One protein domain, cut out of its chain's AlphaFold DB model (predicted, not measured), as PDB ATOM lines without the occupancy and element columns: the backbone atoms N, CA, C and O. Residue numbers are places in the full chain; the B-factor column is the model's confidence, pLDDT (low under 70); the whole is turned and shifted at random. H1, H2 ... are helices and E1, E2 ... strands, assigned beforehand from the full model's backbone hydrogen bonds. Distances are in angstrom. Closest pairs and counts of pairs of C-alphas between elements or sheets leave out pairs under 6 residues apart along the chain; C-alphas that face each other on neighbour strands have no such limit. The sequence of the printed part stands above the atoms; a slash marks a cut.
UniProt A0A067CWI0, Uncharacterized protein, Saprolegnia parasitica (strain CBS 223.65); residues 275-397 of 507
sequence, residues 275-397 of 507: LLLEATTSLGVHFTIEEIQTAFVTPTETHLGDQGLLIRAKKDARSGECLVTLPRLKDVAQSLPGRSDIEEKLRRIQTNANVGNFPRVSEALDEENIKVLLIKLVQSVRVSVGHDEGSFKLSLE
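AT A GLANCE: This is residues 275 to 397 of the 507 residues of an uncharacterized protein of Saprolegnia parasitica (strain CBS 223.65) (UniProt A0A067CWI0). A twisted wall of four antiparallel strands, E1 to E4, has the long helix H4 packed slantwise over one face, while a helical hairpin of H1 and H2 sits at the end of the sheet where E4 ends. From H4 the chain passes straight into a small two-strand hairpin, E5 and E6, with E6 beside E4; a long loop joins E2 to E3. The printed part has 123 residues, with named elements in the order E1 E2 E3 E4 H1 H2 H3 H4 E5 E6, and its class is mixed, helices and strands. It is compact, with a radius of gyration of the C-alphas of 14.7 A and spans of 43 by 34 by 21 A.

HOW THE PARTS SIT: The larger sheet runs E1 (residues 275 to 280), E2 (286 to 291), E3 (308 to 315), E4 (318 to 325), a meander, each strand the antiparallel neighbour of the one before. N 279 and O 287 are 3.0 A apart between E1 and E2, N 288 and O 312 2.9 A between E2 and E3, and N 311 and O 322 2.9 A between E3 and E4. H1 (326 to 334) and H4 (367 to 380) are on one face of this sheet, making two layers, helices on one side and strands on the other. H4 lies over E2 and only just over E1, where 3 of its C-alphas fall, at a height over the sheet of 9.4 A; on the local plane it runs slantwise to the strands, at 49 degrees to E2. H1 and H4 touch, about perpendicular at 88 degrees, closest at the C-alphas of Ala 333 and Leu 373, 6.5 A. H1 also touches H2 (340 to 351), a helical hairpin at a shallow tilt of 15 degrees, opposite ways; the closest C-alphas, of Ala 333 and Glu 343, are 5.7 A apart. H2 is not on the sheet, and with residues 345 to 349 alone it touches H3 (361 to 364), closest at the C-alphas of Lys 345 and Ala 364, 6.6 A; H3 only grazes the sheet. E5 (381 to 385) and E6 (392 to 396) form an antiparallel hairpin, with N 384 and O 393 2.9 A apart. The closest C-alphas of E4 and E6, those of Gly 320 and Phe 392, are 4.4 A apart. In H1, H2 and H4 every O i to N i+4 pair is within hydrogen-bond range; H3 is too short for one.

IN THESE COORDINATES: E1 begins at C-alpha 275, (140.203, 282.339, 326.222). E3 and E4 measure 23.4 A and 23.5 A, H4 20.0 A, E2 16.8 A and H2 16.7 A. H4 begins at C-alpha 367, (131.607, 272.162, 328.827), and E6 ends at C-alpha 396, (125.956, 289.472, 314.917).

THE WHOLE: The two C-alphas farthest apart, of Val 355 and Glu 389, are 43.8 A apart. The printed part has no cut, and its one long link is E2 to E3. The mean pLDDT of the printed part is 75.3, and residues 293 to 307, 352 to 359 and 386 to 391 are under 70.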
ATOM      1  N   LEU A 275     140.441 282.738 327.603       79.06
ATOM      2  CA  LEU A 275     140.203 282.339 326.222       79.06
ATOM      3  C   LEU A 275     139.302 281.100 326.231       79.06
ATOM      4  O   LEU A 275     139.682 280.066 326.780       79.06
ATOM      5  N   LEU A 276     138.111 281.218 325.650       82.50
ATOM      6  CA  LEU A 276     137.130 280.135 325.576       82.50
ATOM      7  C   LEU A 276     137.196 279.383 324.248       82.50
ATOM      8  O   LEU A 276     136.981 278.174 324.214       82.50
ATOM      9  N   LEU A 277     137.468 280.094 323.152       86.31
ATOM     10  CA  LEU A 277     137.569 279.495 321.827       86.31
ATOM     11  C   LEU A 277     138.585 280.230 320.964       86.31
ATOM     12  O   LEU A 277     138.595 281.460 320.895       86.31
ATOM     13  N   GLU A 278     139.365 279.441 320.239       87.12
ATOM     14  CA  GLU A 278     140.210 279.877 319.142       87.12
ATOM     15  C   GLU A 278     139.769 279.135 317.879       87.12
ATOM     16  O   GLU A 278     139.685 277.907 317.876       87.12
ATOM     17  N   ALA A 279     139.417 279.865 316.822       84.56
ATOM     18  CA  ALA A 279     138.922 279.260 315.591       84.56
ATOM     19  C   ALA A 279     139.388 280.043 314.367       84.56
ATOM     20  O   ALA A 279     139.401 281.270 314.376       84.56
ATOM     21  N   THR A 280     139.697 279.338 313.283       85.12
ATOM     22  CA  THR A 280     140.042 279.955 311.999       85.12
ATOM     23  C   THR A 280     139.019 279.526 310.963       85.12
ATOM     24  O   THR A 280     138.775 278.339 310.764       85.12
ATOM     25  N   THR A 281     138.388 280.499 310.315       83.12
ATOM     26  CA  THR A 281     137.435 280.237 309.227       83.12
ATOM     27  C   THR A 281     138.155 279.812 307.949       83.12
ATOM     28  O   THR A 281     139.331 280.116 307.757       83.12
ATOM     29  N   SER A 282     137.433 279.179 307.020       78.25
ATOM     30  CA  SER A 282     137.947 278.823 305.684       78.25
ATOM     31  C   SER A 282     138.463 280.027 304.883       78.25
ATOM     32  O   SER A 282     139.318 279.874 304.018       78.25
ATOM     33  N   LEU A 283     137.993 281.237 305.205       76.75
ATOM     34  CA  LEU A 283     138.444 282.499 304.613       76.75
ATOM     35  C   LEU A 283     139.736 283.050 305.245       76.75
ATOM     36  O   LEU A 283     140.144 284.169 304.914       76.75
ATOM     37  N   GLY A 284     140.356 282.315 306.173       81.75
ATOM     38  CA  GLY A 284     141.589 282.705 306.861       81.75
ATOM     39  C   GLY A 284     141.400 283.778 307.937       81.75
ATOM     40  O   GLY A 284     142.379 284.383 308.364       81.75
ATOM     41  N   VAL A 285     140.161 284.053 308.367       84.94
ATOM     42  CA  VAL A 285     139.905 284.952 309.505       84.94
ATOM     43  C   VAL A 285     140.030 284.157 310.793       84.94
ATOM     44  O   VAL A 285     139.303 283.178 310.986       84.94
ATOM     45  N   HIS A 286     140.932 284.601 311.657       86.00
ATOM     46  CA  HIS A 286     141.196 284.020 312.959       86.00
ATOM     47  C   HIS A 286     140.362 284.734 314.025       86.00
ATOM     48  O   HIS A 286     140.482 285.941 314.216       86.00
ATOM     49  N   PHE A 287     139.518 283.975 314.714       88.06
ATOM     50  CA  PHE A 287     138.678 284.412 315.818       88.06
ATOM     51  C   PHE A 287     139.259 283.970 317.159       88.06
ATOM     52  O   PHE A 287     139.699 282.829 317.305       88.06
ATOM     53  N   THR A 288     139.204 284.861 318.143       87.12
ATOM     54  CA  THR A 288     139.450 284.565 319.558       87.12
ATOM     55  C   THR A 288     138.246 285.032 320.363       87.12
ATOM     56  O   THR A 288     137.868 286.203 320.275       87.12
ATOM     57  N   ILE A 289     137.644 284.130 321.136       86.38
ATOM     58  CA  ILE A 289     136.521 284.439 322.022       86.38
ATOM     59  C   ILE A 289     137.016 284.425 323.459       86.38
ATOM     60  O   ILE A 289     137.460 283.394 323.964       86.38
ATOM     61  N   GLU A 290     136.923 285.575 324.111       85.56
ATOM     62  CA  GLU A 290     137.354 285.799 325.485       85.56
ATOM     63  C   GLU A 290     136.130 286.038 326.369       85.56
ATOM     64  O   GLU A 290     135.209 286.770 326.000       85.56
ATOM     65  N   GLU A 291     136.108 285.444 327.556       82.62
ATOM     66  CA  GLU A 291     135.109 285.799 328.559       82.62
ATOM     67  C   GLU A 291     135.464 287.130 329.227       82.62
ATOM     68  O   GLU A 291     136.598 287.335 329.681       82.62
ATOM     69  N   ILE A 292     134.486 288.032 329.328       72.94
ATOM     70  CA  ILE A 292     134.697 289.349 329.926       72.94
ATOM     71  C   ILE A 292     134.750 289.201 331.438       72.94
ATOM     72  O   ILE A 292     133.765 288.884 332.102       72.94
ATOM     73  N   GLN A 293     135.924 289.462 332.001       63.44
ATOM     74  CA  GLN A 293     136.078 289.575 333.441       63.44
ATOM     75  C   GLN A 293     135.720 290.997 333.850       63.44
ATOM     76  O   GLN A 293     136.295 291.954 333.335       63.44
ATOM     77  N   THR A 294     134.835 291.127 334.835       52.28
ATOM     78  CA  THR A 294     134.294 292.379 335.398       52.28
ATOM     79  C   THR A 294     135.334 293.410 335.877       52.28
ATOM     80  O   THR A 294     134.962 294.508 336.285       52.28
ATOM     81  N   ALA A 295     136.631 293.095 335.799       42.41
ATOM     82  CA  ALA A 295     137.751 293.976 336.115       42.41
ATOM     83  C   ALA A 295     138.460 294.594 334.886       42.41
ATOM     84  O   ALA A 295     139.268 295.507 335.070       42.41
ATOM     85  N   PHE A 296     138.189 294.147 333.651       41.91
ATOM     86  CA  PHE A 296     138.796 294.735 332.450       41.91
ATOM     87  C   PHE A 296     137.899 295.788 331.819       41.91
ATOM     88  O   PHE A 296     136.988 295.489 331.059       41.91
ATOM     89  N   VAL A 297     138.232 297.043 332.104       41.81
ATOM     90  CA  VAL A 297     137.801 298.195 331.316       41.81
ATOM     91  C   VAL A 297     138.752 298.300 330.123       41.81
ATOM     92  O   VAL A 297     139.876 298.788 330.272       41.81
ATOM     93  N   THR A 298     138.342 297.837 328.940       41.56
ATOM     94  CA  THR A 298     138.896 298.416 327.709       41.56
ATOM     95  C   THR A 298     138.230 299.782 327.517       41.56
ATOM     96  O   THR A 298     137.007 299.881 327.589       41.56
ATOM     97  N   PRO A 299     138.995 300.869 327.322       43.94
ATOM     98  CA  PRO A 299     138.476 302.237 327.419       43.94
ATOM     99  C   PRO A 299     137.507 302.645 326.296       43.94
ATOM    100  O   PRO A 299     136.994 303.762 326.330       43.94
ATOM    101  N   THR A 300     137.275 301.790 325.299       46.81
ATOM    102  CA  THR A 300     136.514 302.131 324.096       46.81
ATOM    103  C   THR A 300     135.040 301.723 324.161       46.81
ATOM    104  O   THR A 300     134.214 302.527 323.741       46.81
ATOM    105  N   GLU A 301     134.679 300.552 324.713       51.25
ATOM    106  CA  GLU A 301     133.301 300.020 324.582       51.25
ATOM    107  C   GLU A 301     132.783 299.131 325.742       51.25
ATOM    108  O   GLU A 301     131.641 298.686 325.675       51.25
ATOM    109  N   THR A 302     133.561 298.862 326.804       46.91
ATOM    110  CA  THR A 302     133.133 297.964 327.906       46.91
ATOM    111  C   THR A 302     132.854 298.717 329.213       46.91
ATOM    112  O   THR A 302     133.646 299.550 329.663       46.91
ATOM    113  N   HIS A 303     131.713 298.433 329.846       49.66
ATOM    114  CA  HIS A 303     131.297 298.995 331.132       49.66
ATOM    115  C   HIS A 303     131.568 298.027 332.296       49.66
ATOM    116  O   HIS A 303     131.551 296.804 332.162       49.66
ATOM    117  N   LEU A 304     131.814 298.581 333.489       42.84
ATOM    118  CA  LEU A 304     132.018 297.795 334.708       42.84
ATOM    119  C   LEU A 304     130.711 297.069 335.077       42.84
ATOM    120  O   LEU A 304     129.755 297.717 335.502       42.84
ATOM    121  N   GLY A 305     130.681 295.745 334.922       51.97
ATOM    122  CA  GLY A 305     129.476 294.930 335.125       51.97
ATOM    123  C   GLY A 305     128.909 294.305 333.849       51.97
ATOM    124  O   GLY A 305     127.978 293.510 333.955       51.97
ATOM    125  N   ASP A 306     129.474 294.607 332.674       56.66
ATOM    126  CA  ASP A 306     129.091 293.929 331.437       56.66
ATOM    127  C   ASP A 306     129.418 292.434 331.535       56.66
ATOM    128  O   ASP A 306     130.559 292.031 331.766       56.66
ATOM    129  N   GLN A 307     128.382 291.614 331.371       67.31
ATOM    130  CA  GLN A 307     128.474 290.160 331.324       67.31
ATOM    131  C   GLN A 307     128.300 289.713 329.876       67.31
ATOM    132  O   GLN A 307     127.353 290.126 329.193       67.31
ATOM    133  N   GLY A 308     129.211 288.871 329.400       76.31
ATOM    134  CA  GLY A 308     129.198 288.435 328.015       76.31
ATOM    135  C   GLY A 308     130.549 287.950 327.518       76.31
ATOM    136  O   GLY A 308     131.464 287.668 328.294       76.31
ATOM    137  N   LEU A 309     130.654 287.864 326.197       84.50
ATOM    138  CA  LEU A 309     131.828 287.383 325.486       84.50
ATOM    139  C   LEU A 309     132.378 288.488 324.583       84.50
ATOM    140  O   LEU A 309     131.618 289.183 323.908       84.50
ATOM    141  N   LEU A 310     133.698 288.636 324.556       84.12
ATOM    142  CA  LEU A 310     134.402 289.491 323.612       84.12
ATOM    143  C   LEU A 310     134.919 288.629 322.463       84.12
ATOM    144  O   LEU A 310     135.707 287.710 322.670       84.12
ATOM    145  N   ILE A 311     134.495 288.941 321.245       86.94
ATOM    146  CA  ILE A 311     134.974 288.279 320.034       86.94
ATOM    147  C   ILE A 311     135.973 289.210 319.363       86.94
ATOM    148  O   ILE A 311     135.620 290.329 318.997       86.94
ATOM    149  N   ARG A 312     137.204 288.746 319.152       87.38
ATOM    150  CA  ARG A 312     138.186 289.439 318.311       87.38
ATOM    151  C   ARG A 312     138.387 288.637 317.037       87.38
ATOM    152  O   ARG A 312     138.486 287.416 317.089       87.38
ATOM    153  N   ALA A 313     138.456 289.323 315.908       86.56
ATOM    154  CA  ALA A 313     138.771 288.740 314.614       86.56
ATOM    155  C   ALA A 313     140.028 289.403 314.050       86.56
ATOM    156  O   ALA A 313     140.151 290.629 314.077       86.56
ATOM    157  N   LYS A 314     140.949 288.605 313.513       88.38
ATOM    158  CA  LYS A 314     142.180 289.070 312.878       88.38
ATOM    159  C   LYS A 314     142.378 288.373 311.538       88.38
ATOM    160  O   LYS A 314     142.256 287.154 311.437       88.38
ATOM    161  N   LYS A 315     142.710 289.153 310.514       87.19
ATOM    162  CA  LYS A 315     143.153 288.661 309.207       87.19
ATOM    163  C   LYS A 315     144.154 289.662 308.641       87.19
ATOM    164  O   LYS A 315     143.838 290.843 308.508       87.19
ATOM    165  N   ASP A 316     145.360 289.191 308.352       86.12
ATOM    166  CA  ASP A 316     146.486 290.016 307.905       86.12
ATOM    167  C   ASP A 316     146.780 291.176 308.886       86.12
ATOM    168  O   ASP A 316     146.961 290.950 310.088       86.12
ATOM    169  N   ALA A 317     146.813 292.419 308.392       81.81
ATOM    170  CA  ALA A 317     146.992 293.640 309.184       81.81
ATOM    171  C   ALA A 317     145.678 294.214 309.753       81.81
ATOM    172  O   ALA A 317     145.704 295.241 310.425       81.81
ATOM    173  N   ARG A 318     144.532 293.578 309.479       82.25
ATOM    174  CA  ARG A 318     143.209 294.065 309.886       82.25
ATOM    175  C   ARG A 318     142.714 293.313 311.116       82.25
ATOM    176  O   ARG A 318     142.821 292.086 311.204       82.25
ATOM    177  N   SER A 319     142.128 294.050 312.052       86.00
ATOM    178  CA  SER A 319     141.486 293.495 313.246       86.00
ATOM    179  C   SER A 319     140.118 294.124 313.486       86.00
ATOM    180  O   SER A 319     139.886 295.275 313.121       86.00
ATOM    181  N   GLY A 320     139.217 293.370 314.101       82.06
ATOM    182  CA  GLY A 320     137.926 293.860 314.576       82.06
ATOM    183  C   GLY A 320     137.563 293.215 315.905       82.06
ATOM    184  O   GLY A 320     138.011 292.107 316.202       82.06
ATOM    185  N   GLU A 321     136.755 293.907 316.698       85.38
ATOM    186  CA  GLU A 321     136.228 293.409 317.966       85.38
ATOM    187  C   GLU A 321     134.703 293.563 318.020       85.38
ATOM    188  O   GLU A 321     134.130 294.434 317.370       85.38
ATOM    189  N   CYS A 322     134.036 292.642 318.716       83.44
ATOM    190  CA  CYS A 322     132.589 292.625 318.903       83.44
ATOM    191  C   CYS A 322     132.261 292.186 320.324       83.44
ATOM    192  O   CYS A 322     132.624 291.084 320.746       83.44
ATOM    193  N   LEU A 323     131.543 293.044 321.040       82.62
ATOM    194  CA  LEU A 323     131.005 292.744 322.355       82.62
ATOM    195  C   LEU A 323     129.665 292.009 322.227       82.62
ATOM    196  O   LEU A 323     128.688 292.541 321.692       82.62
ATOM    197  N   VAL A 324     129.597 290.795 322.768       84.19
ATOM    198  CA  VAL A 324     128.371 289.998 322.843       84.19
ATOM    199  C   VAL A 324     127.883 289.970 324.283       84.19
ATOM    200  O   VAL A 324     128.306 289.148 325.091       84.19
ATOM    201  N   THR A 325     126.974 290.884 324.601       83.44
ATOM    202  CA  THR A 325     126.288 290.963 325.899       83.44
ATOM    203  C   THR A 325     125.397 289.739 326.150       83.44
ATOM    204  O   THR A 325     124.873 289.169 325.192       83.44
ATOM    205  N   LEU A 326     125.117 289.403 327.414       80.94
ATOM    206  CA  LEU A 326     124.203 288.309 327.788       80.94
ATOM    207  C   LEU A 326     122.852 288.267 327.046       80.94
ATOM    208  O   LEU A 326     122.467 287.173 326.637       80.94
ATOM    209  N   PRO A 327     122.132 289.386 326.814       82.88
ATOM    210  CA  PRO A 327     120.894 289.362 326.034       82.88
ATOM    211  C   PRO A 327     121.102 288.829 324.612       82.88
ATOM    212  O   PRO A 327     120.391 287.934 324.181       82.88
ATOM    213  N   ARG A 328     122.160 289.275 323.925       84.00
ATOM    214  CA  ARG A 328     122.513 288.761 322.591       84.00
ATOM    215  C   ARG A 328     122.941 287.298 322.621       84.00
ATOM    216  O   ARG A 328     122.675 286.558 321.683       84.00
ATOM    217  N   LEU A 329     123.600 286.873 323.697       84.56
ATOM    218  CA  LEU A 329     123.967 285.473 323.897       84.56
ATOM    219  C   LEU A 329     122.721 284.586 324.072       84.56
ATOM    220  O   LEU A 329     122.693 283.459 323.586       84.56
ATOM    221  N   LYS A 330     121.679 285.117 324.721       84.69
ATOM    222  CA  LYS A 330     120.370 284.473 324.846       84.69
ATOM    223  C   LYS A 330     119.674 284.359 323.491       84.69
ATOM    224  O   LYS A 330     119.171 283.285 323.184       84.69
ATOM    225  N   ASP A 331     119.714 285.404 322.666       85.50
ATOM    226  CA  ASP A 331     119.157 285.361 321.306       85.50
ATOM    227  C   ASP A 331     119.852 284.266 320.466       85.50
ATOM    228  O   ASP A 331     119.205 283.486 319.767       85.50
ATOM    229  N   VAL A 332     121.177 284.128 320.598       86.00
ATOM    230  CA  VAL A 332     121.938 283.036 319.963       86.00
ATOM    231  C   VAL A 332     121.531 281.671 320.526       86.00
ATOM    232  O   VAL A 332     121.358 280.729 319.752       86.00
ATOM    233  N   ALA A 333     121.327 281.551 321.840       85.19
ATOM    234  CA  ALA A 333     120.866 280.313 322.468       85.19
ATOM    235  C   ALA A 333     119.453 279.905 322.007       85.19
ATOM    236  O   ALA A 333     119.208 278.724 321.795       85.19
ATOM    237  N   GLN A 334     118.553 280.863 321.767       85.06
ATOM    238  CA  GLN A 334     117.209 280.602 321.231       85.06
ATOM    239  C   GLN A 334     117.232 280.042 319.802       85.06
ATOM    240  O   GLN A 334     116.318 279.328 319.399       85.06
ATOM    241  N   SER A 335     118.294 280.317 319.041       82.25
ATOM    242  CA  SER A 335     118.485 279.761 317.697       82.25
ATOM    243  C   SER A 335     118.988 278.306 317.683       82.25
ATOM    244  O   SER A 335     119.162 277.730 316.604       82.25
ATOM    245  N   LEU A 336     119.262 277.708 318.852       83.62
ATOM    246  CA  LEU A 336     119.701 276.318 318.981       83.62
ATOM    247  C   LEU A 336     118.491 275.376 319.138       83.62
ATOM    248  O   LEU A 336     117.760 275.475 320.125       83.62
ATOM    249  N   PRO A 337     118.279 274.417 318.218       75.31
ATOM    250  CA  PRO A 337     117.175 273.472 318.334       75.31
ATOM    251  C   PRO A 337     117.389 272.516 319.520       75.31
ATOM    252  O   PRO A 337     118.418 271.846 319.614       75.31
ATOM    253  N   GLY A 338     116.402 272.436 320.421       72.69
ATOM    254  CA  GLY A 338     116.339 271.423 321.486       72.69
ATOM    255  C   GLY A 338     117.205 271.670 322.731       72.69
ATOM    256  O   GLY A 338     117.378 270.745 323.520       72.69
ATOM    257  N   ARG A 339     117.750 272.881 322.928       75.19
ATOM    258  CA  ARG A 339     118.637 273.228 324.064       75.19
ATOM    259  C   ARG A 339     118.099 274.393 324.908       75.19
ATOM    260  O   ARG A 339     118.731 275.439 325.046       75.19
ATOM    261  N   SER A 340     116.901 274.214 325.468       73.50
ATOM    262  CA  SER A 340     116.264 275.179 326.385       73.50
ATOM    263  C   SER A 340     116.992 275.311 327.731       73.50
ATOM    264  O   SER A 340     116.841 276.317 328.426       73.50
ATOM    265  N   ASP A 341     117.828 274.330 328.072       81.75
ATOM    266  CA  ASP A 341     118.692 274.305 329.250       81.75
ATOM    267  C   ASP A 341     119.743 275.425 329.226       81.75
ATOM    268  O   ASP A 341     119.995 276.059 330.254       81.75
ATOM    269  N   ILE A 342     120.310 275.729 328.053       84.12
ATOM    270  CA  ILE A 342     121.268 276.830 327.871       84.12
ATOM    271  C   ILE A 342     120.577 278.177 328.114       84.12
ATOM    272  O   ILE A 342     121.094 279.015 328.855       84.12
ATOM    273  N   GLU A 343     119.389 278.381 327.539       82.75
ATOM    274  CA  GLU A 343     118.634 279.629 327.704       82.75
ATOM    275  C   GLU A 343     118.238 279.863 329.171       82.75
ATOM    276  O   GLU A 343     118.354 280.980 329.684       82.75
ATOM    277  N   GLU A 344     117.798 278.814 329.872       81.56
ATOM    278  CA  GLU A 344     117.416 278.908 331.279       81.56
ATOM    279  C   GLU A 344     118.619 279.211 332.181       81.56
ATOM    280  O   GLU A 344     118.526 280.073 333.061       81.56
ATOM    281  N   LYS A 345     119.772 278.575 331.935       84.12
ATOM    282  CA  LYS A 345     121.020 278.858 332.659       84.12
ATOM    283  C   LYS A 345     121.484 280.299 332.433       84.12
ATOM    284  O   LYS A 345     121.793 280.988 333.405       84.12
ATOM    285  N   LEU A 346     121.436 280.803 331.197       83.06
ATOM    286  CA  LEU A 346     121.751 282.206 330.892       83.06
ATOM    287  C   LEU A 346     120.766 283.187 331.556       83.06
ATOM    288  O   LEU A 346     121.181 284.230 332.066       83.06
ATOM    289  N   ARG A 347     119.475 282.838 331.634       80.44
ATOM    290  CA  ARG A 347     118.459 283.629 332.349       80.44
ATOM    291  C   ARG A 347     118.741 283.698 333.855       80.44
ATOM    292  O   ARG A 347     118.603 284.768 334.440       80.44
ATOM    293  N   ARG A 348     119.187 282.595 334.470       78.19
ATOM    294  CA  ARG A 348     119.572 282.543 335.896       78.19
ATOM    295  C   ARG A 348     120.786 283.425 336.210       78.19
ATOM    296  O   ARG A 348     120.818 284.061 337.261       78.19
ATOM    297  N   ILE A 349     121.760 283.498 335.298       75.19
ATOM    298  CA  ILE A 349     122.906 284.418 335.415       75.19
ATOM    299  C   ILE A 349     122.411 285.872 335.415       75.19
ATOM    300  O   ILE A 349     122.809 286.659 336.273       75.19
ATOM    301  N   GLN A 350     121.476 286.205 334.518       73.19
ATOM    302  CA  GLN A 350     120.911 287.550 334.404       73.19
ATOM    303  C   GLN A 350     120.122 287.980 335.656       73.19
ATOM    304  O   GLN A 350     120.210 289.135 336.069       73.19
ATOM    305  N   THR A 351     119.372 287.072 336.289       70.62
ATOM    306  CA  THR A 351     118.569 287.385 337.488       70.62
ATOM    307  C   THR A 351     119.397 287.527 338.768       70.62
ATOM    308  O   THR A 351     118.986 288.235 339.684       70.62
ATOM    309  N   ASN A 352     120.575 286.901 338.839       61.78
ATOM    310  CA  ASN A 352     121.420 286.874 340.041       61.78
ATOM    311  C   ASN A 352     122.404 288.058 340.147       61.78
ATOM    312  O   ASN A 352     123.308 288.046 340.982       61.78
ATOM    313  N   ALA A 353     122.219 289.117 339.353       53.56
ATOM    314  CA  ALA A 353     123.121 290.270 339.268       53.56
ATOM    315  C   ALA A 353     123.228 291.147 340.545       53.56
ATOM    316  O   ALA A 353     123.977 292.120 340.553       53.56
ATOM    317  N   ASN A 354     122.526 290.822 341.637       44.22
ATOM    318  CA  ASN A 354     122.416 291.689 342.821       44.22
ATOM    319  C   ASN A 354     123.399 291.397 343.971       44.22
ATOM    320  O   ASN A 354     123.336 292.082 344.990       44.22
ATOM    321  N   VAL A 355     124.316 290.427 343.856       41.59
ATOM    322  CA  VAL A 355     125.183 290.044 344.992       41.59
ATOM    323  C   VAL A 355     126.645 289.885 344.582       41.59
ATOM    324  O   VAL A 355     127.127 288.768 344.522       41.59
ATOM    325  N   GLY A 356     127.353 290.993 344.323       44.97
ATOM    326  CA  GLY A 356     128.819 291.175 344.472       44.97
ATOM    327  C   GLY A 356     129.814 290.281 343.700       44.97
ATOM    328  O   GLY A 356     130.941 290.708 343.478       44.97
ATOM    329  N   ASN A 357     129.410 289.093 343.260       53.16
ATOM    330  CA  ASN A 357     130.150 288.069 342.542       53.16
ATOM    331  C   ASN A 357     129.243 287.606 341.401       53.16
ATOM    332  O   ASN A 357     128.308 286.835 341.604       53.16
ATOM    333  N   PHE A 358     129.483 288.128 340.203       58.25
ATOM    334  CA  PHE A 358     128.722 287.738 339.024       58.25
ATOM    335  C   PHE A 358     129.178 286.342 338.572       58.25
ATOM    336  O   PHE A 358     130.376 286.177 338.322       58.25
ATOM    337  N   PRO A 359     128.280 285.341 338.495       63.81
ATOM    338  CA  PRO A 359     128.653 284.006 338.039       63.81
ATOM    339  C   PRO A 359     129.127 284.071 336.585       63.81
ATOM    340  O   PRO A 359     128.492 284.717 335.749       63.81
ATOM    341  N   ARG A 360     130.259 283.424 336.289       72.88
ATOM    342  CA  ARG A 360     130.813 283.389 334.929       72.88
ATOM    343  C   ARG A 360     129.919 282.562 334.009       72.88
ATOM    344  O   ARG A 360     129.344 281.560 334.433       72.88
ATOM    345  N   VAL A 361     129.851 282.931 332.732       75.81
ATOM    346  CA  VAL A 361     129.218 282.112 331.687       75.81
ATOM    347  C   VAL A 361     129.912 280.749 331.615       75.81
ATOM    348  O   VAL A 361     129.236 279.731 331.495       75.81
ATOM    349  N   SER A 362     131.239 280.721 331.784       77.94
ATOM    350  CA  SER A 362     132.031 279.485 331.864       77.94
ATOM    351  C   SER A 362     131.822 278.656 333.136       77.94
ATOM    352  O   SER A 362     132.076 277.458 333.118       77.94
ATOM    353  N   GLU A 363     131.352 279.261 334.230       78.62
ATOM    354  CA  GLU A 363     131.035 278.551 335.480       78.62
ATOM    355  C   GLU A 363     129.584 278.049 335.506       78.62
ATOM    356  O   GLU A 363     129.274 277.071 336.181       78.62
ATOM    357  N   ALA A 364     128.683 278.731 334.797       77.56
ATOM    358  CA  ALA A 364     127.257 278.429 334.792       77.56
ATOM    359  C   ALA A 364     126.838 277.436 333.693       77.56
ATOM    360  O   ALA A 364     125.822 276.754 333.849       77.56
ATOM    361  N   LEU A 365     127.582 277.362 332.585       81.81
ATOM    362  CA  LEU A 365     127.346 276.411 331.498       81.81
ATOM    363  C   LEU A 365     128.346 275.254 331.568       81.81
ATOM    364  O   LEU A 365     129.542 275.470 331.739       81.81
ATOM    365  N   ASP A 366     127.857 274.029 331.373       85.62
ATOM    366  CA  ASP A 366     128.719 272.847 331.279       85.62
ATOM    367  C   ASP A 366     129.552 272.890 329.988       85.62
ATOM    368  O   ASP A 366     129.172 273.546 329.013       85.62
ATOM    369  N   GLU A 367     130.658 272.146 329.950       83.06
ATOM    370  CA  GLU A 367     131.607 272.162 328.827       83.06
ATOM    371  C   GLU A 367     130.956 271.815 327.470       83.06
ATOM    372  O   GLU A 367     131.301 272.384 326.435       83.06
ATOM    373  N   GLU A 368     129.972 270.916 327.454       83.62
ATOM    374  CA  GLU A 368     129.223 270.569 326.238       83.62
ATOM    375  C   GLU A 368     128.324 271.720 325.770       83.62
ATOM    376  O   GLU A 368     128.293 272.068 324.588       83.62
ATOM    377  N   ASN A 369     127.641 272.363 326.716       85.75
ATOM    378  CA  ASN A 369     126.698 273.445 326.461       85.75
ATOM    379  C   ASN A 369     127.410 274.726 326.004       85.75
ATOM    380  O   ASN A 369     126.964 275.387 325.063       85.75
ATOM    381  N   ILE A 370     128.558 275.050 326.607       86.69
ATOM    382  CA  ILE A 370     129.361 276.204 326.195       86.69
ATOM    383  C   ILE A 370     129.989 275.996 324.811       86.69
ATOM    384  O   ILE A 370     129.986 276.925 324.006       86.69
ATOM    385  N   LYS A 371     130.449 274.782 324.472       85.62
ATOM    386  CA  LYS A 371     130.992 274.475 323.136       85.62
ATOM    387  C   LYS A 371     129.956 274.703 322.039       85.62
ATOM    388  O   LYS A 371     130.248 275.385 321.058       85.62
ATOM    389  N   VAL A 372     128.742 274.178 322.215       87.19
ATOM    390  CA  VAL A 372     127.653 274.337 321.234       87.19
ATOM    391  C   VAL A 372     127.286 275.814 321.058       87.19
ATOM    392  O   VAL A 372     127.149 276.287 319.928       87.19
ATOM    393  N   LEU A 373     127.201 276.559 322.163       86.88
ATOM    394  CA  LEU A 373     126.921 277.992 322.144       86.88
ATOM    395  C   LEU A 373     128.010 278.787 321.409       86.88
ATOM    396  O   LEU A 373     127.691 279.624 320.567       86.88
ATOM    397  N   LEU A 374     129.290 278.506 321.677       87.31
ATOM    398  CA  LEU A 374     130.424 279.185 321.038       87.31
ATOM    399  C   LEU A 374     130.509 278.883 319.538       87.31
ATOM    400  O   LEU A 374     130.762 279.792 318.747       87.31
ATOM    401  N   ILE A 375     130.247 277.641 319.124       87.19
ATOM    402  CA  ILE A 375     130.208 277.264 317.703       87.19
ATOM    403  C   ILE A 375     129.101 278.037 316.980       87.19
ATOM    404  O   ILE A 375     129.349 278.645 315.936       87.19
ATOM    405  N   LYS A 376     127.890 278.069 317.549       87.31
ATOM    406  CA  LYS A 376     126.769 278.808 316.959       87.31
ATOM    407  C   LYS A 376     127.023 280.311 316.929       87.31
ATOM    408  O   LYS A 376     126.646 280.980 315.967       87.31
ATOM    409  N   LEU A 377     127.705 280.833 317.945       87.12
ATOM    410  CA  LEU A 377     128.101 282.230 318.009       87.12
ATOM    411  C   LEU A 377     129.044 282.596 316.857       87.12
ATOM    412  O   LEU A 377     128.754 283.544 316.137       87.12
ATOM    413  N   VAL A 378     130.104 281.813 316.615       85.56
ATOM    414  CA  VAL A 378     131.015 282.033 315.471       85.56
ATOM    415  C   VAL A 378     130.264 281.954 314.142       85.56
ATOM    416  O   VAL A 378     130.489 282.785 313.267       85.56
ATOM    417  N   GLN A 379     129.331 281.008 313.999       85.75
ATOM    418  CA  GLN A 379     128.502 280.876 312.794       85.75
ATOM    419  C   GLN A 379     127.561 282.071 312.562       85.75
ATOM    420  O   GLN A 379     127.171 282.322 311.426       85.75
ATOM    421  N   SER A 380     127.196 282.801 313.620       84.12
ATOM    422  CA  SER A 380     126.259 283.936 313.566       84.12
ATOM    423  C   SER A 380     126.964 285.292 313.408       84.12
ATOM    424  O   SER A 380     126.309 286.326 313.264       84.12
ATOM    425  N   VAL A 381     128.301 285.326 313.446       86.25
ATOM    426  CA  VAL A 381     129.088 286.552 313.269       86.25
ATOM    427  C   VAL A 381     129.382 286.769 311.789       86.25
ATOM    428  O   VAL A 381     130.099 285.996 311.155       86.25
ATOM    429  N   ARG A 382     128.892 287.884 311.241       83.62
ATOM    430  CA  ARG A 382     129.304 288.383 309.928       83.62
ATOM    431  C   ARG A 382     130.481 289.339 310.054       83.62
ATOM    432  O   ARG A 382     130.477 290.256 310.876       83.62
ATOM    433  N   VAL A 383     131.473 289.135 309.193       82.31
ATOM    434  CA  VAL A 383     132.635 290.015 309.048       82.31
ATOM    435  C   VAL A 383     132.408 290.902 307.832       82.31
ATOM    436  O   VAL A 383     132.381 290.414 306.706       82.31
ATOM    437  N   SER A 384     132.249 292.202 308.057       80.81
ATOM    438  CA  SER A 384     132.187 293.209 306.995       80.81
ATOM    439  C   SER A 384     133.444 294.078 307.022       80.81
ATOM    440  O   SER A 384     134.035 294.314 308.078       80.81
ATOM    441  N   VAL A 385     133.904 294.520 305.853       76.56
ATOM    442  CA  VAL A 385     135.045 295.440 305.750       76.56
ATOM    443  C   VAL A 385     134.536 296.844 306.079       76.56
ATOM    444  O   VAL A 385     133.586 297.307 305.453       76.56
ATOM    445  N   GLY A 386     135.113 297.487 307.099       66.94
ATOM    446  CA  GLY A 386     134.759 298.860 307.459       66.94
ATOM    447  C   GLY A 386     135.181 299.858 306.377       66.94
ATOM    448  O   GLY A 386     136.092 299.582 305.601       66.94
ATOM    449  N   HIS A 387     134.528 301.024 306.341       55.69
ATOM    450  CA  HIS A 387     134.913 302.128 305.448       55.69
ATOM    451  C   HIS A 387     136.285 302.736 305.797       55.69
ATOM    452  O   HIS A 387     136.892 303.369 304.940       55.69
ATOM    453  N   ASP A 388     136.785 302.505 307.015       57.59
ATOM    454  CA  ASP A 388     138.114 302.926 307.452       57.59
ATOM    455  C   ASP A 388     139.160 301.868 307.068       57.59
ATOM    456  O   ASP A 388     139.051 300.698 307.455       57.59
ATOM    457  N   GLU A 389     140.190 302.278 306.321       55.00
ATOM    458  CA  GLU A 389     141.298 301.423 305.885       55.00
ATOM    459  C   GLU A 389     142.069 300.849 307.090       55.00
ATOM    460  O   GLU A 389     143.036 301.426 307.576       55.00
ATOM    461  N   GLY A 390     141.630 299.696 307.602       59.78
ATOM    462  CA  GLY A 390     142.345 298.970 308.658       59.78
ATOM    463  C   GLY A 390     141.492 298.162 309.637       59.78
ATOM    464  O   GLY A 390     142.054 297.327 310.345       59.78
ATOM    465  N   SER A 391     140.163 298.336 309.676       69.31
ATOM    466  CA  SER A 391     139.306 297.636 310.650       69.31
ATOM    467  C   SER A 391     138.247 296.722 310.020       69.31
ATOM    468  O   SER A 391     137.711 296.983 308.938       69.31
ATOM    469  N   PHE A 392     137.939 295.617 310.707       75.25
ATOM    470  CA  PHE A 392     136.749 294.813 310.418       75.25
ATOM    471  C   PHE A 392     135.581 295.301 311.266       75.25
ATOM    472  O   PHE A 392     135.711 295.443 312.481       75.25
ATOM    473  N   LYS A 393     134.414 295.462 310.643       76.94
ATOM    474  CA  LYS A 393     133.155 295.615 311.359       76.94
ATOM    475  C   LYS A 393     132.531 294.235 311.527       76.94
ATOM    476  O   LYS A 393     132.083 293.610 310.563       76.94
ATOM    477  N   LEU A 394     132.531 293.759 312.765       77.62
ATOM    478  CA  LEU A 394     131.882 292.519 313.163       77.62
ATOM    479  C   LEU A 394     130.429 292.816 313.552       77.62
ATOM    480  O   LEU A 394     130.168 293.688 314.380       77.62
ATOM    481  N   SER A 395     129.478 292.096 312.967       77.06
ATOM    482  CA  SER A 395     128.053 292.218 313.291       77.06
ATOM    483  C   SER A 395     127.441 290.844 313.515       77.06
ATOM    484  O   SER A 395     127.654 289.932 312.722       77.06
ATOM    485  N   LEU A 396     126.680 290.698 314.597       79.69
ATOM    486  CA  LEU A 396     125.956 289.472 314.917       79.69
ATOM    487  C   LEU A 396     124.604 289.485 314.191       79.69
ATOM    488  O   LEU A 396     123.801 290.386 314.431       79.69
ATOM    489  N   GLU A 397     124.352 288.503 313.328       74.38
ATOM    490  CA  GLU A 397     123.031 288.272 312.741       74.38
ATOM    491  C   GLU A 397     122.366 287.106 313.467       74.38
ATOM    492  O   GLU A 397     122.712 285.946 313.255       74.38
TER     493      GLU A 397